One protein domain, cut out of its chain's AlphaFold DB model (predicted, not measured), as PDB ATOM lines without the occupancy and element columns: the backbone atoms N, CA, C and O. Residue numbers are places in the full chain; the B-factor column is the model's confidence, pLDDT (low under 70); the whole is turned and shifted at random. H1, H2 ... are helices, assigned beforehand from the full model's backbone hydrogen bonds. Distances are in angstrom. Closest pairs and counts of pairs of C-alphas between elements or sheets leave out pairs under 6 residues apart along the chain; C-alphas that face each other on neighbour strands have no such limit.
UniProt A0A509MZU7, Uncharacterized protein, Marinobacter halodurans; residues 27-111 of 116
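AT A GLANCE: This is residues 27 to 111 of the 116 residues of an uncharacterized protein of Marinobacter halodurans (UniProt A0A509MZU7). Two helices, H2 and H4, lie side by side and run opposite ways as a pair, and H3 crosses on one side of that pair. The shorter helices H1, H5 and H6 lie on that same side, with H5 folding back at the end of H4. The printed part has 85 residues with six named helices, H1 to H6 in order along the chain, and no named strand, and its class is all helix. It is compact and rounded, with a radius of gyration of the C-alphas of 11.5 A and spans of 31 by 27 by 20 A.

IN THESE COORDINATES: H1 is residues 27 to 30, with C-alpha 27 at (141.015, 197.601, 120.871). H2, the longest helix, is residues 33 to 50 and measures 25.6 A from first to last C-alpha. H3 is residues 59 to 70, 16.3 A long. H4 is residues 75 to 86, also 16.3 A, with C-alpha 75 at (152.343, 179.296, 110.356). H5 is residues 90 to 96, 9.8 A long. H6 is residues 107 to 110, and C-alpha 110 is at (151.420, 195.517, 102.606).

HOW THE PARTS SIT: H4 is the hub, touching three helices. It touches H2 at a shallow tilt of 23 degrees, opposite ways; the closest C-alphas are those of Gly 35 and Leu 84, 4.9 A apart. With residues 77 to 81 alone it touches H3 at a steep tilt of 48 degrees, opposite ways; the closest C-alphas are those of Ala 69 and Ile 77, 6.5 A apart. H4 and H5 form a helical hairpin and only just touch, with 3 pairs of C-alphas within 8 A; the closest are those of Tyr 85 and Gln 93, 6.2 A apart. H2 and H3 also only just touch, with 3 such pairs, at a steep tilt of 62 degrees; the closest C-alphas are those of His 43 and Leu 65, 7.2 A apart. The helix packing is mostly crossed, with 1 of 4 touching pairs at a shallow tilt. H1 is close to H3 but not clearly touching, with the C-alphas of Leu 27 and Asp 59 5.8 A apart. H6 is likewise close to H4 but not clearly touching, with the C-alphas of Leu 82 and Ile 108 7.4 A apart, and H5 and H6 are near each other. H2 and H6 are apart. In H2, H3, H4 and H5 every O i to N i+4 pair is within hydrogen-bond range; H1 and H6 are too short for such a pair.

THE WHOLE: The two C-alphas farthest apart are those of Gly 51 and Pro 90, 31.4 A. The printed part has no cut. No link is long; those from H2 to H3 and from H5 to H6 are short. The mean pLDDT of the printed part is 92.1, and residue 99 is under 70.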
ATOM      1  N   LEU A  27     141.075 198.910 121.522       84.06
ATOM      2  CA  LEU A  27     141.015 197.601 120.871       84.06
ATOM      3  C   LEU A  27     140.049 196.683 121.614       84.06
ATOM      4  O   LEU A  27     139.159 196.115 120.987       84.06
ATOM      5  N   THR A  28     140.203 196.575 122.934       84.38
ATOM      6  CA  THR A  28     139.402 195.667 123.769       84.38
ATOM      7  C   THR A  28     137.900 195.941 123.681       84.38
ATOM      8  O   THR A  28     137.114 195.000 123.614       84.38
ATOM      9  N   GLU A  29     137.484 197.205 123.585       87.06
ATOM     10  CA  GLU A  29     136.065 197.576 123.455       87.06
ATOM     11  C   GLU A  29     135.477 197.297 122.064       87.06
ATOM     12  O   GLU A  29     134.259 197.180 121.918       87.06
ATOM     13  N   HIS A  30     136.320 197.198 121.034       87.38
ATOM     14  CA  HIS A  30     135.881 197.067 119.641       87.38
ATOM     15  C   HIS A  30     136.080 195.660 119.062       87.38
ATOM     16  O   HIS A  30     135.690 195.409 117.916       87.38
ATOM     17  N   LEU A  31     136.680 194.731 119.812       89.62
ATOM     18  CA  LEU A  31     136.819 193.346 119.374       89.62
ATOM     19  C   LEU A  31     135.457 192.643 119.357       89.62
ATOM     20  O   LEU A  31     134.663 192.709 120.293       89.62
ATOM     21  N   THR A  32     135.192 191.926 118.267       92.62
ATOM     22  CA  THR A  32     134.060 190.995 118.207       92.62
ATOM     23  C   THR A  32     134.346 189.782 119.091       92.62
ATOM     24  O   THR A  32     135.501 189.486 119.387       92.62
ATOM     25  N   HIS A  33     133.316 189.011 119.456       92.75
ATOM     26  CA  HIS A  33     133.512 187.763 120.206       92.75
ATOM     27  C   HIS A  33     134.477 186.795 119.490       92.75
ATOM     28  O   HIS A  33     135.362 186.214 120.111       92.75
ATOM     29  N   THR A  34     134.361 186.672 118.164       95.69
ATOM     30  CA  THR A  34     135.280 185.857 117.355       95.69
ATOM     31  C   THR A  34     136.683 186.466 117.288       95.69
ATOM     32  O   THR A  34     137.666 185.733 117.335       95.69
ATOM     33  N   GLY A  35     136.800 187.796 117.222       95.38
ATOM     34  CA  GLY A  35     138.087 188.488 117.324       95.38
ATOM     35  C   GLY A  35     138.784 188.201 118.656       95.38
ATOM     36  O   GLY A  35     139.952 187.823 118.660       95.38
ATOM     37  N   GLN A  36     138.051 188.279 119.769       94.50
ATOM     38  CA  GLN A  36     138.556 187.955 121.103       94.50
ATOM     39  C   GLN A  36     139.053 186.504 121.191       94.50
ATOM     40  O   GLN A  36     140.163 186.261 121.653       94.50
ATOM     41  N   TYR A  37     138.293 185.549 120.649       96.25
ATOM     42  CA  TYR A  37     138.715 184.147 120.585       96.25
ATOM     43  C   TYR A  37     140.059 183.960 119.854       96.25
ATOM     44  O   TYR A  37     140.934 183.225 120.313       96.25
ATOM     45  N   HIS A  38     140.257 184.641 118.720       97.69
ATOM     46  CA  HIS A  38     141.525 184.567 117.989       97.69
ATOM     47  C   HIS A  38     142.676 185.260 118.724       97.69
ATOM     48  O   HIS A  38     143.810 184.791 118.644       97.69
ATOM     49  N   LEU A  39     142.402 186.330 119.473       96.25
ATOM     50  CA  LEU A  39     143.397 186.979 120.324       96.25
ATOM     51  C   LEU A  39     143.879 186.043 121.447       96.25
ATOM     52  O   LEU A  39     145.085 185.890 121.637       96.25
ATOM     53  N   GLU A  40     142.957 185.367 122.137       96.19
ATOM     54  CA  GLU A  40     143.272 184.384 123.188       96.19
ATOM     55  C   GLU A  40     144.083 183.203 122.640       96.19
ATOM     56  O   GLU A  40     145.055 182.743 123.250       96.19
ATOM     57  N   ARG A  41     143.725 182.720 121.445       97.50
ATOM     58  CA  ARG A  41     144.455 181.628 120.796       97.50
ATOM     59  C   ARG A  41     145.850 182.058 120.342       97.50
ATOM     60  O   ARG A  41     146.799 181.293 120.514       97.50
ATOM     61  N   LEU A  42     145.988 183.272 119.806       97.62
ATOM     62  CA  LEU A  42     147.280 183.856 119.443       97.62
ATOM     63  C   LEU A  42     148.192 183.975 120.669       97.62
ATOM     64  O   LEU A  42     149.353 183.571 120.612       97.62
ATOM     65  N   HIS A  43     147.649 184.472 121.782       97.00
ATOM     66  CA  HIS A  43     148.347 184.549 123.062       97.00
ATOM     67  C   HIS A  43     148.846 183.173 123.513       97.00
ATOM     68  O   HIS A  43     150.043 182.993 123.728       97.00
ATOM     69  N   THR A  44     147.952 182.183 123.533       97.31
ATOM     70  CA  THR A  44     148.276 180.810 123.942       97.31
ATOM     71  C   THR A  44     149.406 180.215 123.099       97.31
ATOM     72  O   THR A  44     150.322 179.590 123.631       97.31
ATOM     73  N   LEU A  45     149.374 180.409 121.776       97.94
ATOM     74  CA  LEU A  45     150.425 179.919 120.880       97.94
ATOM     75  C   LEU A  45     151.777 180.582 121.164       97.94
ATOM     76  O   LEU A  45     152.798 179.894 121.212       97.94
ATOM     77  N   VAL A  46     151.780 181.901 121.364       97.69
ATOM     78  CA  VAL A  46     152.987 182.673 121.668       97.69
ATOM     79  C   VAL A  46     153.574 182.272 123.025       97.69
ATOM     80  O   VAL A  46     154.782 182.041 123.117       97.69
ATOM     81  N   GLU A  47     152.742 182.096 124.053       97.06
ATOM     82  CA  GLU A  47     153.190 181.647 125.374       97.06
ATOM     83  C   GLU A  47     153.776 180.229 125.309       97.06
ATOM     84  O   GLU A  47     154.911 180.012 125.733       97.06
ATOM     85  N   LEU A  48     153.055 179.267 124.721       97.38
ATOM     86  CA  LEU A  48     153.477 177.863 124.705       97.38
ATOM     87  C   LEU A  48     154.741 177.605 123.873       97.38
ATOM     88  O   LEU A  48     155.520 176.719 124.218       97.38
ATOM     89  N   ARG A  49     154.939 178.333 122.767       97.69
ATOM     90  CA  ARG A  49     156.057 178.082 121.838       97.69
ATOM     91  C   ARG A  49     157.271 178.969 122.092       97.69
ATOM     92  O   ARG A  49     158.390 178.539 121.827       97.69
ATOM     93  N   TYR A  50     157.059 180.184 122.599       96.88
ATOM     94  CA  TYR A  50     158.113 181.196 122.731       96.88
ATOM     95  C   TYR A  50     158.309 181.701 124.166       96.88
ATOM     96  O   TYR A  50     159.209 182.507 124.408       96.88
ATOM     97  N   GLY A  51     157.489 181.255 125.125       95.12
ATOM     98  CA  GLY A  51     157.582 181.657 126.532       95.12
ATOM     99  C   GLY A  51     157.295 183.141 126.776       95.12
ATOM    100  O   GLY A  51     157.588 183.650 127.856       95.12
ATOM    101  N   GLN A  52     156.761 183.854 125.777       93.38
ATOM    102  CA  GLN A  52     156.418 185.267 125.889       93.38
ATOM    103  C   GLN A  52     154.990 185.403 126.390       93.38
ATOM    104  O   GLN A  52     154.053 184.911 125.763       93.38
ATOM    105  N   ARG A  53     154.829 186.090 127.520       91.38
ATOM    106  CA  ARG A  53     153.534 186.264 128.165       91.38
ATOM    107  C   ARG A  53     153.104 187.718 128.099       91.38
ATOM    108  O   ARG A  53     153.852 188.620 128.474       91.38
ATOM    109  N   TYR A  54     151.886 187.920 127.627       88.38
ATOM    110  CA  TYR A  54     151.274 189.225 127.445       88.38
ATOM    111  C   TYR A  54     150.040 189.296 128.343       88.38
ATOM    112  O   TYR A  54     149.232 188.385 128.355       88.38
ATOM    113  N   ASP A  55     149.898 190.330 129.151       81.31
ATOM    114  CA  ASP A  55     148.641 190.570 129.860       81.31
ATOM    115  C   ASP A  55     147.565 191.053 128.869       81.31
ATOM    116  O   ASP A  55     147.815 191.970 128.090       81.31
ATOM    117  N   ASP A  56     146.385 190.446 128.854       72.31
ATOM    118  CA  ASP A  56     145.262 190.844 127.997       72.31
ATOM    119  C   ASP A  56     144.458 192.018 128.580       72.31
ATOM    120  O   ASP A  56     143.584 192.567 127.908       72.31
ATOM    121  N   SER A  57     144.811 192.480 129.784       75.75
ATOM    122  CA  SER A  57     144.141 193.582 130.483       75.75
ATOM    123  C   SER A  57     144.300 194.961 129.831       75.75
ATOM    124  O   SER A  57     143.602 195.904 130.213       75.75
ATOM    125  N   SER A  58     145.225 195.122 128.872       85.75
ATOM    126  CA  SER A  58     145.461 196.418 128.238       85.75
ATOM    127  C   SER A  58     145.749 196.352 126.742       85.75
ATOM    128  O   SER A  58     146.544 195.556 126.240       85.75
ATOM    129  N   ASP A  59     145.198 197.336 126.043       89.06
ATOM    130  CA  ASP A  59     145.470 197.658 124.646       89.06
ATOM    131  C   ASP A  59     146.956 197.795 124.297       89.06
ATOM    132  O   ASP A  59     147.392 197.470 123.190       89.06
ATOM    133  N   ALA A  60     147.761 198.322 125.223       89.12
ATOM    134  CA  ALA A  60     149.200 198.451 125.024       89.12
ATOM    135  C   ALA A  60     149.862 197.074 124.914       89.12
ATOM    136  O   ALA A  60     150.741 196.866 124.076       89.12
ATOM    137  N   THR A  61     149.419 196.126 125.730       91.75
ATOM    138  CA  THR A  61     149.966 194.779 125.744       91.75
ATOM    139  C   THR A  61     149.467 193.951 124.560       91.75
ATOM    140  O   THR A  61     150.271 193.262 123.932       91.75
ATOM    141  N   ILE A  62     148.202 194.116 124.158       92.62
ATOM    142  CA  ILE A  62     147.655 193.521 122.927       92.62
ATOM    143  C   ILE A  62     148.437 193.998 121.698       92.62
ATOM    144  O   ILE A  62     148.840 193.187 120.866       92.62
ATOM    145  N   ARG A  63     148.737 195.302 121.601       93.31
ATOM    146  CA  ARG A  63     149.591 195.834 120.523       93.31
ATOM    147  C   ARG A  63     150.966 195.180 120.493       93.31
ATOM    148  O   ARG A  63     151.440 194.828 119.420       93.31
ATOM    149  N   ARG A  64     151.599 194.988 121.655       93.62
ATOM    150  CA  ARG A  64     152.911 194.325 121.739       93.62
ATOM    151  C   ARG A  64     152.846 192.861 121.311       93.62
ATOM    152  O   ARG A  64     153.755 192.421 120.613       93.62
ATOM    153  N   LEU A  65     151.790 192.133 121.685       95.81
ATOM    154  CA  LEU A  65     151.554 190.760 121.228       95.81
ATOM    155  C   LEU A  65     151.415 190.709 119.703       95.81
ATOM    156  O   LEU A  65     152.086 189.912 119.055       95.81
ATOM    157  N   ILE A  66     150.580 191.580 119.127       95.62
ATOM    158  CA  ILE A  66     150.357 191.653 117.676       95.62
ATOM    159  C   ILE A  66     151.656 191.998 116.942       95.62
ATOM    160  O   ILE A  66     152.013 191.328 115.973       95.62
ATOM    161  N   HIS A  67     152.395 192.992 117.438       95.62
ATOM    162  CA  HIS A  67     153.680 193.381 116.873       95.62
ATOM    163  C   HIS A  67     154.684 192.227 116.918       95.62
ATOM    164  O   HIS A  67     155.306 191.905 115.907       95.62
ATOM    165  N   TYR A  68     154.799 191.550 118.062       96.31
ATOM    166  CA  TYR A  68     155.661 190.383 118.206       96.31
ATOM    167  C   TYR A  68     155.263 189.264 117.236       96.31
ATOM    168  O   TYR A  68     156.097 188.822 116.451       96.31
ATOM    169  N   ALA A  69     153.986 188.873 117.218       96.88
ATOM    170  CA  ALA A  69     153.460 187.838 116.331       96.88
ATOM    171  C   ALA A  69     153.720 188.145 114.850       96.88
ATOM    172  O   ALA A  69     154.113 187.252 114.104       96.88
ATOM    173  N   SER A  70     153.584 189.409 114.434       96.44
ATOM    174  CA  SER A  70     153.806 189.829 113.044       96.44
ATOM    175  C   SER A  70     155.242 189.613 112.545       96.44
ATOM    176  O   SER A  70     155.461 189.546 111.340       96.44
ATOM    177  N   ARG A  71     156.214 189.439 113.450       95.69
ATOM    178  CA  ARG A  71     157.632 189.211 113.122       95.69
ATOM    179  C   ARG A  71     158.029 187.734 113.084       95.69
ATOM    180  O   ARG A  71     159.149 187.410 112.693       95.69
ATOM    181  N   ILE A  72     157.151 186.831 113.520       94.62
ATOM    182  CA  ILE A  72     157.457 185.404 113.666       94.62
ATOM    183  C   ILE A  72     157.038 184.647 112.408       94.62
ATOM    184  O   ILE A  72     155.903 184.757 111.959       94.62
ATOM    185  N   GLN A  73     157.912 183.791 111.881       93.94
ATOM    186  CA  GLN A  73     157.614 182.921 110.734       93.94
ATOM    187  C   GLN A  73     156.983 181.577 111.154       93.94
ATOM    188  O   GLN A  73     157.373 180.518 110.672       93.94
ATOM    189  N   ASP A  74     156.019 181.607 112.077       97.56
ATOM    190  CA  ASP A  74     155.272 180.429 112.540       97.56
ATOM    191  C   ASP A  74     153.881 180.426 111.905       97.56
ATOM    192  O   ASP A  74     153.094 181.353 112.096       97.56
ATOM    193  N   GLN A  75     153.570 179.377 111.144       97.75
ATOM    194  CA  GLN A  75     152.343 179.296 110.356       97.75
ATOM    195  C   GLN A  75     151.062 179.389 111.199       97.75
ATOM    196  O   GLN A  75     150.098 180.017 110.759       97.75
ATOM    197  N   ASP A  76     151.028 178.780 112.386       98.06
ATOM    198  CA  ASP A  76     149.825 178.785 113.224       98.06
ATOM    199  C   ASP A  76     149.619 180.162 113.857       98.06
ATOM    200  O   ASP A  76     148.497 180.666 113.890       98.06
ATOM    201  N   ILE A  77     150.705 180.809 114.287       98.19
ATOM    202  CA  ILE A  77     150.676 182.187 114.796       98.19
ATOM    203  C   ILE A  77     150.226 183.153 113.699       98.19
ATOM    204  O   ILE A  77     149.342 183.977 113.924       98.19
ATOM    205  N   GLN A  78     150.780 183.017 112.493       97.94
ATOM    206  CA  GLN A  78     150.410 183.839 111.342       97.94
ATOM    207  C   GLN A  78     148.942 183.643 110.946       97.94
ATOM    208  O   GLN A  78     148.235 184.607 110.639       97.94
ATOM    209  N   ARG A  79     148.446 182.403 111.014       98.00
ATOM    210  CA  ARG A  79     147.032 182.090 110.796       98.00
ATOM    211  C   ARG A  79     146.138 182.774 111.828       98.00
ATOM    212  O   ARG A  79     145.156 183.396 111.431       98.00
ATOM    213  N   GLU A  80     146.451 182.673 113.118       98.25
ATOM    214  CA  GLU A  80     145.631 183.307 114.159       98.25
ATOM    215  C   GLU A  80     145.674 184.831 114.083       98.25
ATOM    216  O   GLU A  80     144.635 185.471 114.219       98.25
ATOM    217  N   LEU A  81     146.830 185.419 113.767       97.69
ATOM    218  CA  LEU A  81     146.948 186.859 113.551       97.69
ATOM    219  C   LEU A  81     146.085 187.334 112.370       97.69
ATOM    220  O   LEU A  81     145.396 188.353 112.467       97.69
ATOM    221  N   LEU A  82     146.073 186.586 111.264       97.19
ATOM    222  CA  LEU A  82     145.215 186.889 110.119       97.19
ATOM    223  C   LEU A  82     143.728 186.751 110.464       97.19
ATOM    224  O   LEU A  82     142.930 187.606 110.083       97.19
ATOM    225  N   LEU A  83     143.345 185.694 111.183       97.69
ATOM    226  CA  LEU A  83     141.954 185.468 111.580       97.69
ATOM    227  C   LEU A  83     141.464 186.516 112.582       97.69
ATOM    228  O   LEU A  83     140.341 186.997 112.434       97.69
ATOM    229  N   LEU A  84     142.304 186.932 113.532       96.81
ATOM    230  CA  LEU A  84     142.043 188.082 114.396       96.81
ATOM    231  C   LEU A  84     141.741 189.318 113.546       96.81
ATOM    232  O   LEU A  84     140.664 189.899 113.653       96.81
ATOM    233  N   TYR A  85     142.655 189.670 112.640       95.88
ATOM    234  CA  TYR A  85     142.519 190.838 111.775       95.88
ATOM    235  C   TYR A  85     141.240 190.805 110.914       95.88
ATOM    236  O   TYR A  85     140.531 191.807 110.830       95.88
ATOM    237  N   LEU A  86     140.898 189.666 110.301       95.50
ATOM    238  CA  LEU A  86     139.702 189.540 109.458       95.50
ATOM    239  C   LEU A  86     138.389 189.650 110.250       95.50
ATOM    240  O   LEU A  86     137.384 190.087 109.690       95.50
ATOM    241  N   ASN A  87     138.398 189.292 111.535       96.12
ATOM    242  CA  ASN A  87     137.232 189.376 112.423       96.12
ATOM    243  C   ASN A  87     137.128 190.709 113.184       96.12
ATOM    244  O   ASN A  87     136.192 190.913 113.964       96.12
ATOM    245  N   CYS A  88     138.059 191.632 112.949       93.25
ATOM    246  CA  CYS A  88     138.006 192.987 113.474       93.25
ATOM    247  C   CYS A  88     137.076 193.884 112.631       93.25
ATOM    248  O   CYS A  88     137.076 193.776 111.401       93.25
ATOM    249  N   PRO A  89     136.333 194.828 113.244       90.50
ATOM    250  CA  PRO A  89     135.616 195.869 112.509       90.50
ATOM    251  C   PRO A  89     136.552 196.714 111.626       90.50
ATOM    252  O   PRO A  89     137.733 196.855 111.956       90.50
ATOM    253  N   PRO A  90     136.051 197.368 110.557       90.19
ATOM    254  CA  PRO A  90     136.888 198.157 109.648       90.19
ATOM    255  C   PRO A  90     137.757 199.223 110.333       90.19
ATOM    256  O   PRO A  90     138.902 199.419 109.936       90.19
ATOM    257  N   ALA A  91     137.248 199.877 111.384       88.81
ATOM    258  CA  ALA A  91     138.011 200.856 112.162       88.81
ATOM    259  C   ALA A  91     139.223 200.218 112.867       88.81
ATOM    260  O   ALA A  91     140.333 200.739 112.780       88.81
ATOM    261  N   VAL A  92     139.038 199.044 113.480       90.38
ATOM    262  CA  VAL A  92     140.123 198.267 114.102       90.38
ATOM    263  C   VAL A  92     141.107 197.769 113.048       90.38
ATOM    264  O   VAL A  92     142.312 197.854 113.245       90.38
ATOM    265  N   GLN A  93     140.628 197.305 111.895       92.62
ATOM    266  CA  GLN A  93     141.503 196.877 110.803       92.62
ATOM    267  C   GLN A  93     142.385 198.013 110.267       92.62
ATOM    268  O   GLN A  93     143.553 197.787 109.956       92.62
ATOM    269  N   ALA A  94     141.838 199.223 110.139       88.94
ATOM    270  CA  ALA A  94     142.607 200.402 109.753       88.94
ATOM    271  C   ALA A  94     143.636 200.767 110.831       88.94
ATOM    272  O   ALA A  94     144.797 201.002 110.510       88.94
ATOM    273  N   TYR A  95     143.229 200.729 112.103       89.12
ATOM    274  CA  TYR A  95     144.118 200.961 113.236       89.12
ATOM    275  C   TYR A  95     145.286 199.967 113.275       89.12
ATOM    276  O   TYR A  95     146.434 200.391 113.345       89.12
ATOM    277  N   LEU A  96     145.031 198.661 113.141       90.06
ATOM    278  CA  LEU A  96     146.071 197.621 113.148       90.06
ATOM    279  C   LEU A  96     147.089 197.767 112.007       90.06
ATOM    280  O   LEU A  96     148.215 197.303 112.141       90.06
ATOM    281  N   ARG A  97     146.717 198.411 110.895       89.44
ATOM    282  CA  ARG A  97     147.633 198.707 109.783       89.44
ATOM    283  C   ARG A  97     148.473 199.971 109.973       89.44
ATOM    284  O   ARG A  97     149.308 200.243 109.114       89.44
ATOM    285  N   SER A  98     148.247 200.746 111.034       82.31
ATOM    286  CA  SER A  98     149.082 201.912 111.345       82.31
ATOM    287  C   SER A  98     150.534 201.504 111.622       82.31
ATOM    288  O   SER A  98     150.807 200.359 111.998       82.31
ATOM    289  N   ASP A  99     151.460 202.443 111.405       67.38
ATOM    290  CA  ASP A  99     152.893 202.173 111.211       67.38
ATOM    291  C   ASP A  99     153.603 201.446 112.371       67.38
ATOM    292  O   ASP A  99     154.646 200.834 112.130       67.38
ATOM    293  N   ASP A 100     153.006 201.414 113.568       78.19
ATOM    294  CA  ASP A 100     153.635 200.905 114.794       78.19
ATOM    295  C   ASP A 100     153.086 199.560 115.307       78.19
ATOM    296  O   ASP A 100     153.602 199.023 116.289       78.19
ATOM    297  N   ILE A 101     152.030 199.001 114.701       89.50
ATOM    298  CA  ILE A 101     151.374 197.797 115.251       89.50
ATOM    299  C   ILE A 101     151.830 196.523 114.550       89.50
ATOM    300  O   ILE A 101     152.183 195.552 115.213       89.50
ATOM    301  N   LEU A 102     151.836 196.518 113.221       92.44
ATOM    302  CA  LEU A 102     152.312 195.390 112.425       92.44
ATOM    303  C   LEU A 102     153.695 195.696 111.862       92.44
ATOM    304  O   LEU A 102     153.966 196.825 111.440       92.44
ATOM    305  N   ASP A 103     154.543 194.672 111.810       91.25
ATOM    306  CA  ASP A 103     155.834 194.751 111.134       91.25
ATOM    307  C   ASP A 103     155.682 195.282 109.697       91.25
ATOM    308  O   ASP A 103     154.674 195.030 109.024       91.25
ATOM    309  N   ALA A 104     156.660 196.073 109.251       86.81
ATOM    310  CA  ALA A 104     156.593 196.813 107.991       86.81
ATOM    311  C   ALA A 104     156.377 195.903 106.781       86.81
ATOM    312  O   ALA A 104     155.592 196.240 105.890       86.81
ATOM    313  N   ASP A 105     156.997 194.726 106.802       88.25
ATOM    314  CA  ASP A 105     156.954 193.773 105.700       88.25
ATOM    315  C   ASP A 105     155.797 192.769 105.843       88.25
ATOM    316  O   ASP A 105     155.584 191.911 104.980       88.25
ATOM    317  N   HIS A 106     155.003 192.873 106.912       92.00
ATOM    318  CA  HIS A 106     153.926 191.935 107.184       92.00
ATOM    319  C   HIS A 106     152.805 192.027 106.140       92.00
ATOM    320  O   HIS A 106     152.293 193.106 105.829       92.00
ATOM    321  N   TYR A 107     152.340 190.866 105.665       90.56
ATOM    322  CA  TYR A 107     151.316 190.741 104.621       90.56
ATOM    323  C   TYR A 107     150.093 191.643 104.856       90.56
ATOM    324  O   TYR A 107     149.671 192.369 103.962       90.56
ATOM    325  N   ILE A 108     149.534 191.660 106.071       91.06
ATOM    326  CA  ILE A 108     148.322 192.442 106.390       91.06
ATOM    327  C   ILE A 108     148.513 193.952 106.149       91.06
ATOM    328  O   ILE A 108     147.561 194.635 105.752       91.06
ATOM    329  N   ARG A 109     149.728 194.467 106.377       89.19
ATOM    330  CA  ARG A 109     150.079 195.880 106.189       89.19
ATOM    331  C   ARG A 109     150.342 196.201 104.719       89.19
ATOM    332  O   ARG A 109     149.914 197.246 104.239       89.19
ATOM    333  N   THR A 110     150.999 195.297 103.999       86.56
ATOM    334  CA  THR A 110     151.420 195.517 102.606       86.56
ATOM    335  C   THR A 110     150.305 195.305 101.579       86.56
ATOM    336  O   THR A 110     150.412 195.794 100.452       86.56
ATOM    337  N   GLN A 111     149.201 194.645 101.951       78.75
ATOM    338  CA  GLN A 111     148.015 194.539 101.097       78.75
ATOM    339  C   GLN A 111     147.388 195.921 100.842       78.75
ATOM    340  O   GLN A 111     146.686 196.476 101.692       78.75
TER     341      GLN A 111